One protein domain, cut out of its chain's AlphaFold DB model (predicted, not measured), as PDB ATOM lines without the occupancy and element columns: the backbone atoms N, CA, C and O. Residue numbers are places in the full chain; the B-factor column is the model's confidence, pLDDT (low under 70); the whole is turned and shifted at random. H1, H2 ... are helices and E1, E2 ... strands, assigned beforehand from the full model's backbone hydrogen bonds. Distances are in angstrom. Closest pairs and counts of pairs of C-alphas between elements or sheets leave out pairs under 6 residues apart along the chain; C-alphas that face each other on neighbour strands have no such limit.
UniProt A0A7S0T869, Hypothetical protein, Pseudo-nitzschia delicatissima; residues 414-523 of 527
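AT A GLANCE: This is residues 414 to 523 of the 527 residues of the protein "Hypothetical protein" of Pseudo-nitzschia delicatissima (UniProt A0A7S0T869). With little regular structure, three small two-stranded sheets, E2-E3, E1-E4 and E5-E6, make one end of the domain, with E1-E4 between the other two; a long loop, residues 427 to 462, runs from the end of E1 to the other end of the longest axis, where Gln 459 lies, and helix H1 leads back from it towards E2. The printed part has 110 residues, 35 in named elements, ordered E1 H1 E2 E3 E4 E5 E6; the class is mixed, each sheet antiparallel. It is only just compact, close to loose: radius of gyration of the C-alphas 15.8 A, spans 48 by 33 by 21 A.

HOW THE PARTS SIT: Residues 414 to 415 pair, parallel, with residues 478 to 479 of E2, residues 476 to 479. E1, residues 421 to 426, is antiparallel to E4, residues 496 to 500; N 425 and O 496, 2.8 A apart, are within hydrogen-bond range. In H1, residues 463 to 471, every O i to N i+4 pair is within range. E2 and E3, residues 486 to 488, form an antiparallel hairpin, with N 487 and O 477 2.8 A apart. E5, residues 507 to 510, and E6, residues 519 to 522, form another, with N 508 and O 521 2.8 A apart. The closest C-alphas of E1 and E5, Cys 423 and Cys 509, are 5.2 A apart.

IN THESE COORDINATES: E1, 15.0 A long, begins at C-alpha 421 (168.263, 191.868, 255.531). E4 is 12.8 A long and H1 11.9 A. E6 ends at C-alpha 522 (172.641, 196.028, 266.786).

THE WHOLE: The farthest C-alphas, Gln 459 and Glu 523, are 49.5 A apart. The printed part has no cut. The E1 to H1 link, 36 residues, is long. In this model 44 residues have pLDDT under 70, among them 428 to 461.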
ATOM      1  N   ASP A 414     172.935 189.972 245.281       94.44
ATOM      2  CA  ASP A 414     172.503 188.630 245.680       94.44
ATOM      3  C   ASP A 414     172.318 188.598 247.198       94.44
ATOM      4  O   ASP A 414     173.285 188.814 247.921       94.44
ATOM      5  N   LEU A 415     171.128 188.305 247.705       94.38
ATOM      6  CA  LEU A 415     170.817 188.234 249.129       94.38
ATOM      7  C   LEU A 415     170.630 186.785 249.567       94.38
ATOM      8  O   LEU A 415     169.996 185.972 248.895       94.38
ATOM      9  N   ASP A 416     171.205 186.478 250.719       92.12
ATOM     10  CA  ASP A 416     170.924 185.274 251.478       92.12
ATOM     11  C   ASP A 416     169.700 185.546 252.364       92.12
ATOM     12  O   ASP A 416     169.777 186.352 253.287       92.12
ATOM     13  N   GLY A 417     168.560 184.921 252.074       86.50
ATOM     14  CA  GLY A 417     167.309 185.162 252.792       86.50
ATOM     15  C   GLY A 417     167.382 184.845 254.283       86.50
ATOM     16  O   GLY A 417     166.725 185.524 255.068       86.50
ATOM     17  N   ASP A 418     168.222 183.894 254.695       86.25
ATOM     18  CA  ASP A 418     168.366 183.494 256.098       86.25
ATOM     19  C   ASP A 418     169.261 184.456 256.889       86.25
ATOM     20  O   ASP A 418     169.088 184.626 258.100       86.25
ATOM     21  N   TYR A 419     170.197 185.120 256.208       88.94
ATOM     22  CA  TYR A 419     171.226 185.937 256.845       88.94
ATOM     23  C   TYR A 419     171.117 187.435 256.532       88.94
ATOM     24  O   TYR A 419     171.121 188.266 257.440       88.94
ATOM     25  N   ASP A 420     171.005 187.816 255.267       93.75
ATOM     26  CA  ASP A 420     170.951 189.213 254.836       93.75
ATOM     27  C   ASP A 420     169.583 189.830 255.089       93.75
ATOM     28  O   ASP A 420     168.607 189.111 255.236       93.75
ATOM     29  N   MET A 421     169.489 191.157 255.145       93.19
ATOM     30  CA  MET A 421     168.263 191.868 255.531       93.19
ATOM     31  C   MET A 421     167.769 192.819 254.451       93.19
ATOM     32  O   MET A 421     168.554 193.302 253.636       93.19
ATOM     33  N   CYS A 422     166.478 193.139 254.490       94.44
ATOM     34  CA  CYS A 422     165.908 194.216 253.695       94.44
ATOM     35  C   CYS A 422     165.043 195.097 254.593       94.44
ATOM     36  O   CYS A 422     163.872 194.817 254.838       94.44
ATOM     37  N   CYS A 423     165.655 196.152 255.136       93.38
ATOM     38  CA  CYS A 423     165.008 197.002 256.131       93.38
ATOM     39  C   CYS A 423     164.020 197.958 255.477       93.38
ATOM     40  O   CYS A 423     164.359 198.631 254.505       93.38
ATOM     41  N   ASP A 424     162.819 198.053 256.032       91.00
ATOM     42  CA  ASP A 424     161.750 198.878 255.490       91.00
ATOM     43  C   ASP A 424     162.157 200.355 255.334       91.00
ATOM     44  O   ASP A 424     162.453 201.055 256.306       91.00
ATOM     45  N   GLY A 425     162.152 200.832 254.090       86.19
ATOM     46  CA  GLY A 425     162.527 202.190 253.700       86.19
ATOM     47  C   GLY A 425     161.350 203.164 253.631       86.19
ATOM     48  O   GLY A 425     161.555 204.327 253.296       86.19
ATOM     49  N   GLY A 426     160.130 202.718 253.950       83.56
ATOM     50  CA  GLY A 426     158.910 203.511 253.804       83.56
ATOM     51  C   GLY A 426     158.412 203.609 252.359       83.56
ATOM     52  O   GLY A 426     158.775 202.801 251.505       83.56
ATOM     53  N   SER A 427     157.531 204.583 252.107       75.56
ATOM     54  CA  SER A 427     156.848 204.804 250.822       75.56
ATOM     55  C   SER A 427     157.263 206.104 250.127       75.56
ATOM     56  O   SER A 427     156.470 206.698 249.393       75.56
ATOM     57  N   ASP A 428     158.478 206.585 250.399       68.19
ATOM     58  CA  ASP A 428     159.004 207.785 249.753       68.19
ATOM     59  C   ASP A 428     158.999 207.570 248.242       68.19
ATOM     60  O   ASP A 428     159.594 206.607 247.758       68.19
ATOM     61  N   ARG A 429     158.336 208.458 247.489       59.94
ATOM     62  CA  ARG A 429     158.377 208.394 246.026       59.94
ATOM     63  C   ARG A 429     159.827 208.468 245.561       59.94
ATOM     64  O   ARG A 429     160.618 209.190 246.172       59.94
ATOM     65  N   PRO A 430     160.165 207.802 244.448       58.66
ATOM     66  CA  PRO A 430     161.329 208.238 243.711       58.66
ATOM     67  C   PRO A 430     161.149 209.731 243.389       58.66
ATOM     68  O   PRO A 430     160.195 210.112 242.706       58.66
ATOM     69  N   SER A 431     161.985 210.587 243.970       56.19
ATOM     70  CA  SER A 431     162.003 212.013 243.663       56.19
ATOM     71  C   SER A 431     163.035 212.231 242.571       56.19
ATOM     72  O   SER A 431     164.234 212.164 242.837       56.19
ATOM     73  N   TRP A 432     162.569 212.463 241.350       61.53
ATOM     74  CA  TRP A 432     163.441 212.819 240.239       61.53
ATOM     75  C   TRP A 432     163.683 214.319 240.268       61.53
ATOM     76  O   TRP A 432     162.734 215.099 240.378       61.53
ATOM     77  N   ASN A 433     164.948 214.721 240.186       60.66
ATOM     78  CA  ASN A 433     165.262 216.107 239.893       60.66
ATOM     79  C   ASN A 433     164.739 216.411 238.484       60.66
ATOM     80  O   ASN A 433     165.119 215.747 237.523       60.66
ATOM     81  N   THR A 434     163.861 217.403 238.362       59.62
ATOM     82  CA  THR A 434     163.290 217.818 237.074       59.62
ATOM     83  C   THR A 434     164.344 218.346 236.103       59.62
ATOM     84  O   THR A 434     164.098 218.355 234.904       59.62
ATOM     85  N   GLU A 435     165.508 218.775 236.600       63.91
ATOM     86  CA  GLU A 435     166.645 219.163 235.756       63.91
ATOM     87  C   GLU A 435     167.359 217.945 235.148       63.91
ATOM     88  O   GLU A 435     167.825 218.013 234.013       63.91
ATOM     89  N   ASP A 436     167.401 216.823 235.874       58.44
ATOM     90  CA  ASP A 436     168.031 215.572 235.432       58.44
ATOM     91  C   ASP A 436     167.068 214.686 234.621       58.44
ATOM     92  O   ASP A 436     167.495 213.766 233.927       58.44
ATOM     93  N   ASP A 437     165.764 214.956 234.708       60.28
ATOM     94  CA  ASP A 437     164.706 214.216 234.032       60.28
ATOM     95  C   ASP A 437     163.770 215.163 233.249       60.28
ATOM     96  O   ASP A 437     162.669 215.490 233.711       60.28
ATOM     97  N   PRO A 438     164.182 215.603 232.041       53.50
ATOM     98  CA  PRO A 438     163.468 216.613 231.250       53.50
ATOM     99  C   PRO A 438     162.120 216.118 230.709       53.50
ATOM    100  O   PRO A 438     161.332 216.882 230.156       53.50
ATOM    101  N   SER A 439     161.861 214.820 230.847       57.50
ATOM    102  CA  SER A 439     160.744 214.122 230.235       57.50
ATOM    103  C   SER A 439     159.393 214.547 230.834       57.50
ATOM    104  O   SER A 439     158.368 214.422 230.166       57.50
ATOM    105  N   HIS A 440     159.374 215.037 232.087       54.00
ATOM    106  CA  HIS A 440     158.166 215.317 232.887       54.00
ATOM    107  C   HIS A 440     157.117 214.179 232.888       54.00
ATOM    108  O   HIS A 440     156.017 214.356 233.421       54.00
ATOM    109  N   ALA A 441     157.435 213.007 232.326       56.59
ATOM    110  CA  ALA A 441     156.527 211.890 232.182       56.59
ATOM    111  C   ALA A 441     156.362 211.271 233.560       56.59
ATOM    112  O   ALA A 441     157.215 210.548 234.078       56.59
ATOM    113  N   ALA A 442     155.271 211.643 234.209       55.69
ATOM    114  CA  ALA A 442     155.018 211.212 235.554       55.69
ATOM    115  C   ALA A 442     154.676 209.716 235.554       55.69
ATOM    116  O   ALA A 442     153.645 209.257 235.061       55.69
ATOM    117  N   CYS A 443     155.588 208.948 236.133       58.88
ATOM    118  CA  CYS A 443     155.495 207.510 236.316       58.88
ATOM    119  C   CYS A 443     154.458 207.170 237.393       58.88
ATOM    120  O   CYS A 443     154.793 206.895 238.546       58.88
ATOM    121  N   HIS A 444     153.174 207.294 237.055       54.69
ATOM    122  CA  HIS A 444     152.107 207.382 238.050       54.69
ATOM    123  C   HIS A 444     151.712 206.045 238.699       54.69
ATOM    124  O   HIS A 444     151.473 206.036 239.913       54.69
ATOM    125  N   SER A 445     151.652 204.941 237.942       53.28
ATOM    126  CA  SER A 445     151.122 203.644 238.410       53.28
ATOM    127  C   SER A 445     152.162 202.523 238.502       53.28
ATOM    128  O   SER A 445     152.129 201.758 239.458       53.28
ATOM    129  N   TRP A 446     153.124 202.465 237.577       64.69
ATOM    130  CA  TRP A 446     154.147 201.410 237.514       64.69
ATOM    131  C   TRP A 446     155.540 202.021 237.498       64.69
ATOM    132  O   TRP A 446     156.253 201.991 236.497       64.69
ATOM    133  N   TRP A 447     155.898 202.652 238.614       67.44
ATOM    134  CA  TRP A 447     157.100 203.479 238.720       67.44
ATOM    135  C   TRP A 447     158.380 202.746 238.280       67.44
ATOM    136  O   TRP A 447     159.248 203.361 237.672       67.44
ATOM    137  N   TRP A 448     158.456 201.435 238.517       68.56
ATOM    138  CA  TRP A 448     159.583 200.590 238.131       68.56
ATOM    139  C   TRP A 448     159.634 200.299 236.624       68.56
ATOM    140  O   TRP A 448     160.708 200.374 236.033       68.56
ATOM    141  N   ASN A 449     158.489 200.049 235.977       69.50
ATOM    142  CA  ASN A 449     158.390 199.849 234.520       69.50
ATOM    143  C   ASN A 449     158.819 201.086 233.730       69.50
ATOM    144  O   ASN A 449     159.412 201.001 232.660       69.50
ATOM    145  N   CYS A 450     158.575 202.255 234.300       62.66
ATOM    146  CA  CYS A 450     158.873 203.544 233.697       62.66
ATOM    147  C   CYS A 450     160.356 203.773 233.343       62.66
ATOM    148  O   CYS A 450     160.682 204.640 232.531       62.66
ATOM    149  N   GLY A 451     161.268 203.024 233.968       59.22
ATOM    150  CA  GLY A 451     162.687 203.087 233.646       59.22
ATOM    151  C   GLY A 451     163.072 202.314 232.382       59.22
ATOM    152  O   GLY A 451     164.148 202.565 231.860       59.22
ATOM    153  N   TYR A 452     162.241 201.406 231.855       63.44
ATOM    154  CA  TYR A 452     162.672 200.516 230.764       63.44
ATOM    155  C   TYR A 452     161.587 200.096 229.759       63.44
ATOM    156  O   TYR A 452     161.939 199.663 228.668       63.44
ATOM    157  N   THR A 453     160.292 200.280 230.041       61.59
ATOM    158  CA  THR A 453     159.226 200.018 229.058       61.59
ATOM    159  C   THR A 453     159.247 201.076 227.957       61.59
ATOM    160  O   THR A 453     159.093 202.268 228.238       61.59
ATOM    161  N   LYS A 454     159.416 200.651 226.699       57.28
ATOM    162  CA  LYS A 454     159.571 201.555 225.542       57.28
ATOM    163  C   LYS A 454     158.414 202.540 225.359       57.28
ATOM    164  O   LYS A 454     158.640 203.677 224.962       57.28
ATOM    165  N   GLU A 455     157.193 202.124 225.677       50.00
ATOM    166  CA  GLU A 455     155.964 202.910 225.488       50.00
ATOM    167  C   GLU A 455     155.845 204.109 226.442       50.00
ATOM    168  O   GLU A 455     155.142 205.072 226.146       50.00
ATOM    169  N   LEU A 456     156.548 204.067 227.577       53.22
ATOM    170  CA  LEU A 456     156.536 205.120 228.600       53.22
ATOM    171  C   LEU A 456     157.765 206.035 228.520       53.22
ATOM    172  O   LEU A 456     157.939 206.915 229.364       53.22
ATOM    173  N   GLN A 457     158.624 205.832 227.519       54.84
ATOM    174  CA  GLN A 457     159.818 206.632 227.299       54.84
ATOM    175  C   GLN A 457     159.531 207.698 226.241       54.84
ATOM    176  O   GLN A 457     159.288 207.364 225.080       54.84
ATOM    177  N   PRO A 458     159.639 208.993 226.575       57.59
ATOM    178  CA  PRO A 458     159.926 209.993 225.559       57.59
ATOM    179  C   PRO A 458     161.173 209.532 224.801       57.59
ATOM    180  O   PRO A 458     162.139 209.106 225.443       57.59
ATOM    181  N   GLN A 459     161.142 209.600 223.466       57.31
ATOM    182  CA  GLN A 459     162.159 209.050 222.548       57.31
ATOM    183  C   GLN A 459     163.605 209.541 222.810       57.31
ATOM    184  O   GLN A 459     164.537 209.071 222.169       57.31
ATOM    185  N   GLU A 460     163.807 210.438 223.778       61.44
ATOM    186  CA  GLU A 460     165.059 211.126 224.098       61.44
ATOM    187  C   GLU A 460     165.570 210.883 225.537       61.44
ATOM    188  O   GLU A 460     166.567 211.479 225.943       61.44
ATOM    189  N   THR A 461     164.934 210.018 226.342       66.00
ATOM    190  CA  THR A 461     165.422 209.758 227.716       66.00
ATOM    191  C   THR A 461     166.701 208.914 227.680       66.00
ATOM    192  O   THR A 461     166.681 207.786 227.182       66.00
ATOM    193  N   SER A 462     167.811 209.425 228.225       72.50
ATOM    194  CA  SER A 462     169.093 208.706 228.233       72.50
ATOM    195  C   SER A 462     169.062 207.456 229.129       72.50
ATOM    196  O   SER A 462     168.343 207.404 230.127       72.50
ATOM    197  N   GLU A 463     169.880 206.447 228.806       70.75
ATOM    198  CA  GLU A 463     170.041 205.235 229.635       70.75
ATOM    199  C   GLU A 463     170.512 205.550 231.064       70.75
ATOM    200  O   GLU A 463     170.174 204.842 232.009       70.75
ATOM    201  N   GLU A 464     171.255 206.643 231.254       72.69
ATOM    202  CA  GLU A 464     171.666 207.098 232.583       72.69
ATOM    203  C   GLU A 464     170.463 207.544 233.425       72.69
ATOM    204  O   GLU A 464     170.350 207.154 234.588       72.69
ATOM    205  N   VAL A 465     169.534 208.304 232.835       72.12
ATOM    206  CA  VAL A 465     168.300 208.741 233.507       72.12
ATOM    207  C   VAL A 465     167.404 207.543 233.804       72.12
ATOM    208  O   VAL A 465     166.869 207.435 234.905       72.12
ATOM    209  N   LYS A 466     167.299 206.588 232.875       70.81
ATOM    210  CA  LYS A 466     166.601 205.308 233.095       70.81
ATOM    211  C   LYS A 466     167.195 204.514 234.259       70.81
ATOM    212  O   LYS A 466     166.459 204.007 235.105       70.81
ATOM    213  N   ARG A 467     168.526 204.446 234.339       70.50
ATOM    214  CA  ARG A 467     169.243 203.767 235.423       70.50
ATOM    215  C   ARG A 467     169.021 204.436 236.770       70.50
ATOM    216  O   ARG A 467     168.655 203.746 237.720       70.50
ATOM    217  N   LYS A 468     169.163 205.761 236.835       71.06
ATOM    218  CA  LYS A 468     168.831 206.566 238.021       71.06
ATOM    219  C   LYS A 468     167.384 206.328 238.451       71.06
ATOM    220  O   LYS A 468     167.134 206.048 239.621       71.06
ATOM    221  N   ARG A 469     166.453 206.272 237.484       71.06
ATOM    222  CA  ARG A 469     165.021 206.029 237.720       71.06
ATOM    223  C   ARG A 469     164.696 204.750 238.509       71.06
ATOM    224  O   ARG A 469     163.670 204.670 239.181       71.06
ATOM    225  N   ILE A 470     165.551 203.739 238.431       71.50
ATOM    226  CA  ILE A 470     165.335 202.450 239.099       71.50
ATOM    227  C   ILE A 470     166.264 202.315 240.304       71.50
ATOM    228  O   ILE A 470     165.801 202.045 241.412       71.50
ATOM    229  N   LEU A 471     167.563 202.547 240.108       69.06
ATOM    230  CA  LEU A 471     168.587 202.257 241.112       69.06
ATOM    231  C   LEU A 471     168.667 203.302 242.227       69.06
ATOM    232  O   LEU A 471     168.964 202.929 243.362       69.06
ATOM    233  N   ASP A 472     168.344 204.574 241.962       69.44
ATOM    234  CA  ASP A 472     168.293 205.588 243.030       69.44
ATOM    235  C   ASP A 472     167.117 205.319 243.978       69.44
ATOM    236  O   ASP A 472     167.116 205.721 245.147       69.44
ATOM    237  N   PHE A 473     166.097 204.612 243.484       70.62
ATOM    238  CA  PHE A 473     164.983 204.201 244.309       70.62
ATOM    239  C   PHE A 473     165.358 203.014 245.197       70.62
ATOM    240  O   PHE A 473     165.246 203.132 246.425       70.62
ATOM    241  N   ALA A 474     165.795 201.902 244.605       76.25
ATOM    242  CA  ALA A 474     166.327 200.757 245.332       76.25
ATOM    243  C   ALA A 474     167.240 199.902 244.433       76.25
ATOM    244  O   ALA A 474     166.942 199.742 243.248       76.25
ATOM    245  N   PRO A 475     168.325 199.315 244.972       86.00
ATOM    246  CA  PRO A 475     169.170 198.417 244.192       86.00
ATOM    247  C   PRO A 475     168.399 197.142 243.825       86.00
ATOM    248  O   PRO A 475     167.549 196.680 244.591       86.00
ATOM    249  N   LEU A 476     168.721 196.564 242.669       91.00
ATOM    250  CA  LEU A 476     168.186 195.268 242.260       91.00
ATOM    251  C   LEU A 476     168.687 194.179 243.211       91.00
ATOM    252  O   LEU A 476     169.819 194.240 243.699       91.00
ATOM    253  N   ILE A 477     167.854 193.179 243.473       94.00
ATOM    254  CA  ILE A 477     168.185 192.056 244.353       94.00
ATOM    255  C   ILE A 477     167.975 190.728 243.639       94.00
ATOM    256  O   ILE A 477     167.176 190.638 242.711       94.00
ATOM    257  N   ARG A 478     168.653 189.684 244.109       94.62
ATOM    258  CA  ARG A 478     168.354 188.293 243.748       94.62
ATOM    259  C   ARG A 478     168.401 187.423 244.995       94.62
ATOM    260  O   ARG A 478     169.360 187.498 245.758       94.62
ATOM    261  N   MET A 479     167.384 186.599 245.217       93.81
ATOM    262  CA  MET A 479     167.287 185.756 246.412       93.81
ATOM    263  C   MET A 479     167.920 184.382 246.181       93.81
ATOM    264  O   MET A 479     167.397 183.585 245.407       93.81
ATOM    265  N   LYS A 480     168.995 184.049 246.910       90.88
ATOM    266  CA  LYS A 480     169.679 182.741 246.784       90.88
ATOM    267  C   LYS A 480     168.825 181.555 247.243       90.88
ATOM    268  O   LYS A 480     168.943 180.440 246.730       90.88
ATOM    269  N   GLN A 481     167.987 181.775 248.251       88.44
ATOM    270  CA  GLN A 481     167.003 180.810 248.745       88.44
ATOM    271  C   GLN A 481     165.643 180.959 248.065       88.44
ATOM    272  O   GLN A 481     164.717 180.252 248.458       88.44
ATOM    273  N   GLY A 482     165.514 181.878 247.109       91.81
ATOM    274  CA  GLY A 482     164.293 182.104 246.356       91.81
ATOM    275  C   GLY A 482     164.330 181.487 244.973       91.81
ATOM    276  O   GLY A 482     165.034 180.503 244.739       91.81
ATOM    277  N   ILE A 483     163.568 182.077 244.061       92.50
ATOM    278  CA  ILE A 483     163.456 181.626 242.665       92.50
ATOM    279  C   ILE A 483     164.651 182.052 241.789       92.50
ATOM    280  O   ILE A 483     164.604 181.873 240.579       92.50
ATOM    281  N   ASP A 484     165.715 182.619 242.373       92.06
ATOM    282  CA  ASP A 484     166.949 183.022 241.673       92.06
ATOM    283  C   ASP A 484     166.714 184.006 240.505       92.06
ATOM    284  O   ASP A 484     167.387 183.957 239.475       92.06
ATOM    285  N   ILE A 485     165.741 184.911 240.655       91.50
ATOM    286  CA  ILE A 485     165.367 185.911 239.644       91.50
ATOM    287  C   ILE A 485     165.620 187.320 240.169       91.50
ATOM    288  O   ILE A 485     165.468 187.594 241.365       91.50
ATOM    289  N   VAL A 486     166.020 188.222 239.272       92.44
ATOM    290  CA  VAL A 486     166.209 189.628 239.622       92.44
ATOM    291  C   VAL A 486     164.869 190.254 239.977       92.44
ATOM    292  O   VAL A 486     163.897 190.198 239.226       92.44
ATOM    293  N   SER A 487     164.837 190.895 241.135       92.12
ATOM    294  CA  SER A 487     163.664 191.574 241.662       92.12
ATOM    295  C   SER A 487     164.012 192.974 242.134       92.12
ATOM    296  O   SER A 487     165.148 193.283 242.500       92.12
ATOM    297  N   ILE A 488     162.998 193.825 242.169       88.50
ATOM    298  CA  ILE A 488     163.042 195.083 242.893       88.50
ATOM    299  C   ILE A 488     162.575 194.816 244.332       88.50
ATOM    300  O   ILE A 488     161.498 194.239 244.530       88.50
ATOM    301  N   PRO A 489     163.332 195.269 245.350       88.81
ATOM    302  CA  PRO A 489     162.935 195.208 246.754       88.81
ATOM    303  C   PRO A 489     161.882 196.285 247.072       88.81
ATOM    304  O   PRO A 489     162.096 197.184 247.888       88.81
ATOM    305  N   GLY A 490     160.755 196.248 246.364       85.25
ATOM    306  CA  GLY A 490     159.722 197.268 246.424       85.25
ATOM    307  C   GLY A 490     158.384 196.792 245.878       85.25
ATOM    308  O   GLY A 490     158.329 195.923 245.015       85.25
ATOM    309  N   THR A 491     157.306 197.387 246.379       80.62
ATOM    310  CA  THR A 491     155.939 197.089 245.955       80.62
ATOM    311  C   THR A 491     155.531 197.946 244.756       80.62
ATOM    312  O   THR A 491     156.087 199.025 244.495       80.62
ATOM    313  N   LYS A 492     154.471 197.520 244.057       75.75
ATOM    314  CA  LYS A 492     153.829 198.307 242.985       75.75
ATOM    315  C   LYS A 492     153.453 199.726 243.444       75.75
ATOM    316  O   LYS A 492     153.518 200.670 242.662       75.75
ATOM    317  N   TYR A 493     153.176 199.897 244.737       75.88
ATOM    318  CA  TYR A 493     152.720 201.150 245.347       75.88
ATOM    319  C   TYR A 493     153.820 201.933 246.061       75.88
ATOM    320  O   TYR A 493     153.530 202.781 246.894       75.88
ATOM    321  N   ARG A 494     155.084 201.733 245.669       76.44
ATOM    322  CA  ARG A 494     156.233 202.576 246.064       76.44
ATOM    323  C   ARG A 494     156.731 202.353 247.488       76.44
ATOM    324  O   ARG A 494     157.618 203.082 247.923       76.44
ATOM    325  N   ARG A 495     156.219 201.365 248.225       84.00
ATOM    326  CA  ARG A 495     156.917 200.947 249.443       84.00
ATOM    327  C   ARG A 495     158.186 200.214 249.031       84.00
ATOM    328  O   ARG A 495     158.143 199.437 248.083       84.00
ATOM    329  N   LYS A 496     159.300 200.455 249.708       86.44
ATOM    330  CA  LYS A 496     160.572 199.783 249.423       86.44
ATOM    331  C   LYS A 496     161.245 199.300 250.683       86.44
ATOM    332  O   LYS A 496     160.977 199.813 251.770       86.44
ATOM    333  N   CYS A 497     162.188 198.392 250.514       90.19
ATOM    334  CA  CYS A 497     163.197 198.133 251.518       90.19
ATOM    335  C   CYS A 497     164.597 198.458 251.003       90.19
ATOM    336  O   CYS A 497     164.862 198.550 249.804       90.19
ATOM    337  N   HIS A 498     165.491 198.690 251.953       90.88
ATOM    338  CA  HIS A 498     166.908 198.898 251.728       90.88
ATOM    339  C   HIS A 498     167.625 197.575 251.988       90.88
ATOM    340  O   HIS A 498     167.840 197.218 253.155       90.88
ATOM    341  N   PRO A 499     167.959 196.815 250.932       92.56
ATOM    342  CA  PRO A 499     168.649 195.554 251.101       92.56
ATOM    343  C   PRO A 499     170.083 195.795 251.568       92.56
ATOM    344  O   PRO A 499     170.756 196.739 251.142       92.56
ATOM    345  N   ARG A 500     170.556 194.935 252.462       91.19
ATOM    346  CA  ARG A 500     171.890 195.033 253.043       91.19
ATOM    347  C   ARG A 500     172.432 193.652 253.379       91.19
ATOM    348  O   ARG A 500     171.778 192.857 254.053       91.19
ATOM    349  N   LYS A 501     173.691 193.434 252.990       91.88
ATOM    350  CA  LYS A 501     174.495 192.319 253.488       91.88
ATOM    351  C   LYS A 501     174.704 192.451 254.986       91.88
ATOM    352  O   LYS A 501     175.229 193.470 255.451       91.88
ATOM    353  N   ARG A 502     174.297 191.435 255.740       85.62
ATOM    354  CA  ARG A 502     174.448 191.444 257.194       85.62
ATOM    355  C   ARG A 502     175.931 191.311 257.543       85.62
ATOM    356  O   ARG A 502     176.624 190.417 257.070       85.62
ATOM    357  N   GLN A 503     176.447 192.206 258.373       85.75
ATOM    358  CA  GLN A 503     177.842 192.152 258.820       85.75
ATOM    359  C   GLN A 503     177.996 191.308 260.082       85.75
ATOM    360  O   GLN A 503     179.051 190.710 260.291       85.75
ATOM    361  N   LYS A 504     176.960 191.260 260.930       81.75
ATOM    362  CA  LYS A 504     176.961 190.468 262.167       81.75
ATOM    363  C   LYS A 504     175.621 189.765 262.381       81.75
ATOM    364  O   LYS A 504     174.589 190.391 262.148       81.75
ATOM    365  N   PRO A 505     175.602 188.532 262.922       74.69
ATOM    366  CA  PRO A 505     174.372 187.765 263.135       74.69
ATOM    367  C   PRO A 505     173.283 188.477 263.948       74.69
ATOM    368  O   PRO A 505     172.111 188.187 263.753       74.69
ATOM    369  N   ASN A 506     173.644 189.419 264.823       80.06
ATOM    370  CA  ASN A 506     172.725 190.146 265.705       80.06
ATOM    371  C   ASN A 506     172.280 191.522 265.176       80.06
ATOM    372  O   ASN A 506     171.698 192.304 265.931       80.06
ATOM    373  N   GLU A 507     172.599 191.868 263.927       85.62
ATOM    374  CA  GLU A 507     172.015 193.062 263.317       85.62
ATOM    375  C   GLU A 507     170.499 192.864 263.150       85.62
ATOM    376  O   GLU A 507     170.017 191.781 262.829       85.62
ATOM    377  N   ILE A 508     169.712 193.898 263.369       88.94
ATOM    378  CA  ILE A 508     168.260 193.880 263.198       88.94
ATOM    379  C   ILE A 508     167.857 195.134 262.438       88.94
ATOM    380  O   ILE A 508     168.545 196.153 262.506       88.94
ATOM    381  N   CYS A 509     166.750 195.062 261.707       90.38
ATOM    382  CA  CYS A 509     166.118 196.264 261.192       90.38
ATOM    383  C   CYS A 509     165.313 196.889 262.329       90.38
ATOM    384  O   CYS A 509     164.336 196.300 262.785       90.38
ATOM    385  N   GLU A 510     165.731 198.063 262.788       81.06
ATOM    386  CA  GLU A 510     164.996 198.854 263.774       81.06
ATOM    387  C   GLU A 510     164.556 200.158 263.113       81.06
ATOM    388  O   GLU A 510     165.243 200.700 262.239       81.06
ATOM    389  N   ARG A 511     163.396 200.666 263.520       72.50
ATOM    390  CA  ARG A 511     162.884 201.948 263.046       72.50
ATOM    391  C   ARG A 511     162.908 202.939 264.213       72.50
ATOM    392  O   ARG A 511     162.298 202.658 265.237       72.50
ATOM    393  N   PRO A 512     163.591 204.090 264.087       55.91
ATOM    394  CA  PRO A 512     163.844 205.009 265.203       55.91
ATOM    395  C   PRO A 512     162.616 205.827 265.629       55.91
ATOM    396  O   PRO A 512     162.643 206.451 266.686       55.91
ATOM    397  N   SER A 513     161.585 205.916 264.781       61.69
ATOM    398  CA  SER A 513     160.391 206.741 264.997       61.69
ATOM    399  C   SER A 513     159.251 206.357 264.032       61.69
ATOM    400  O   SER A 513     159.527 205.762 262.984       61.69
ATOM    401  N   PRO A 514     157.982 206.721 264.326       59.03
ATOM    402  CA  PRO A 514     156.819 206.429 263.473       59.03
ATOM    403  C   PRO A 514     156.921 206.943 262.027       59.03
ATOM    404  O   PRO A 514     156.317 206.362 261.132       59.03
ATOM    405  N   SER A 515     157.717 207.989 261.778       56.00
ATOM    406  CA  SER A 515     157.895 208.605 260.454       56.00
ATOM    407  C   SER A 515     159.276 208.383 259.818       56.00
ATOM    408  O   SER A 515     159.465 208.699 258.647       56.00
ATOM    409  N   GLY A 516     160.259 207.855 260.556       59.25
ATOM    410  CA  GLY A 516     161.634 207.677 260.064       59.25
ATOM    411  C   GLY A 516     161.797 206.465 259.146       59.25
ATOM    412  O   GLY A 516     160.933 205.605 259.113       59.25
ATOM    413  N   ARG A 517     162.904 206.348 258.406       64.62
ATOM    414  CA  ARG A 517     163.268 205.111 257.682       64.62
ATOM    415  C   ARG A 517     163.814 204.065 258.659       64.62
ATOM    416  O   ARG A 517     164.433 204.440 259.655       64.62
ATOM    417  N   SER A 518     163.619 202.775 258.382       71.56
ATOM    418  CA  SER A 518     164.256 201.718 259.181       71.56
ATOM    419  C   SER A 518     165.726 201.595 258.796       71.56
ATOM    420  O   SER A 518     166.089 201.750 257.628       71.56
ATOM    421  N   PHE A 519     166.581 201.303 259.767       74.50
ATOM    422  CA  PHE A 519     168.007 201.098 259.547       74.50
ATOM    423  C   PHE A 519     168.497 199.857 260.284       74.50
ATOM    424  O   PHE A 519     167.919 199.414 261.275       74.50
ATOM    425  N   ALA A 520     169.588 199.289 259.781       71.44
ATOM    426  CA  ALA A 520     170.252 198.192 260.459       71.44
ATOM    427  C   ALA A 520     170.951 198.717 261.719       71.44
ATOM    428  O   ALA A 520     171.768 199.639 261.654       71.44
ATOM    429  N   THR A 521     170.650 198.105 262.853       75.12
ATOM    430  CA  THR A 521     171.259 198.397 264.151       75.12
ATOM    431  C   THR A 521     171.598 197.098 264.864       75.12
ATOM    432  O   THR A 521     171.221 196.015 264.422       75.12
ATOM    433  N   PHE A 522     172.340 197.187 265.958       69.69
ATOM    434  CA  PHE A 522     172.641 196.028 266.786       69.69
ATOM    435  C   PHE A 522     171.571 195.871 267.851       69.69
ATOM    436  O   PHE A 522     171.263 196.829 268.564       69.69
ATOM    437  N   GLU A 523     171.073 194.648 268.017       66.00
ATOM    438  CA  GLU A 523     170.194 194.341 269.136       66.00
ATOM    439  C   GLU A 523     170.940 194.624 270.451       66.00
ATOM    440  O   GLU A 523     171.922 193.956 270.802       66.00
TER     441      GLU A 523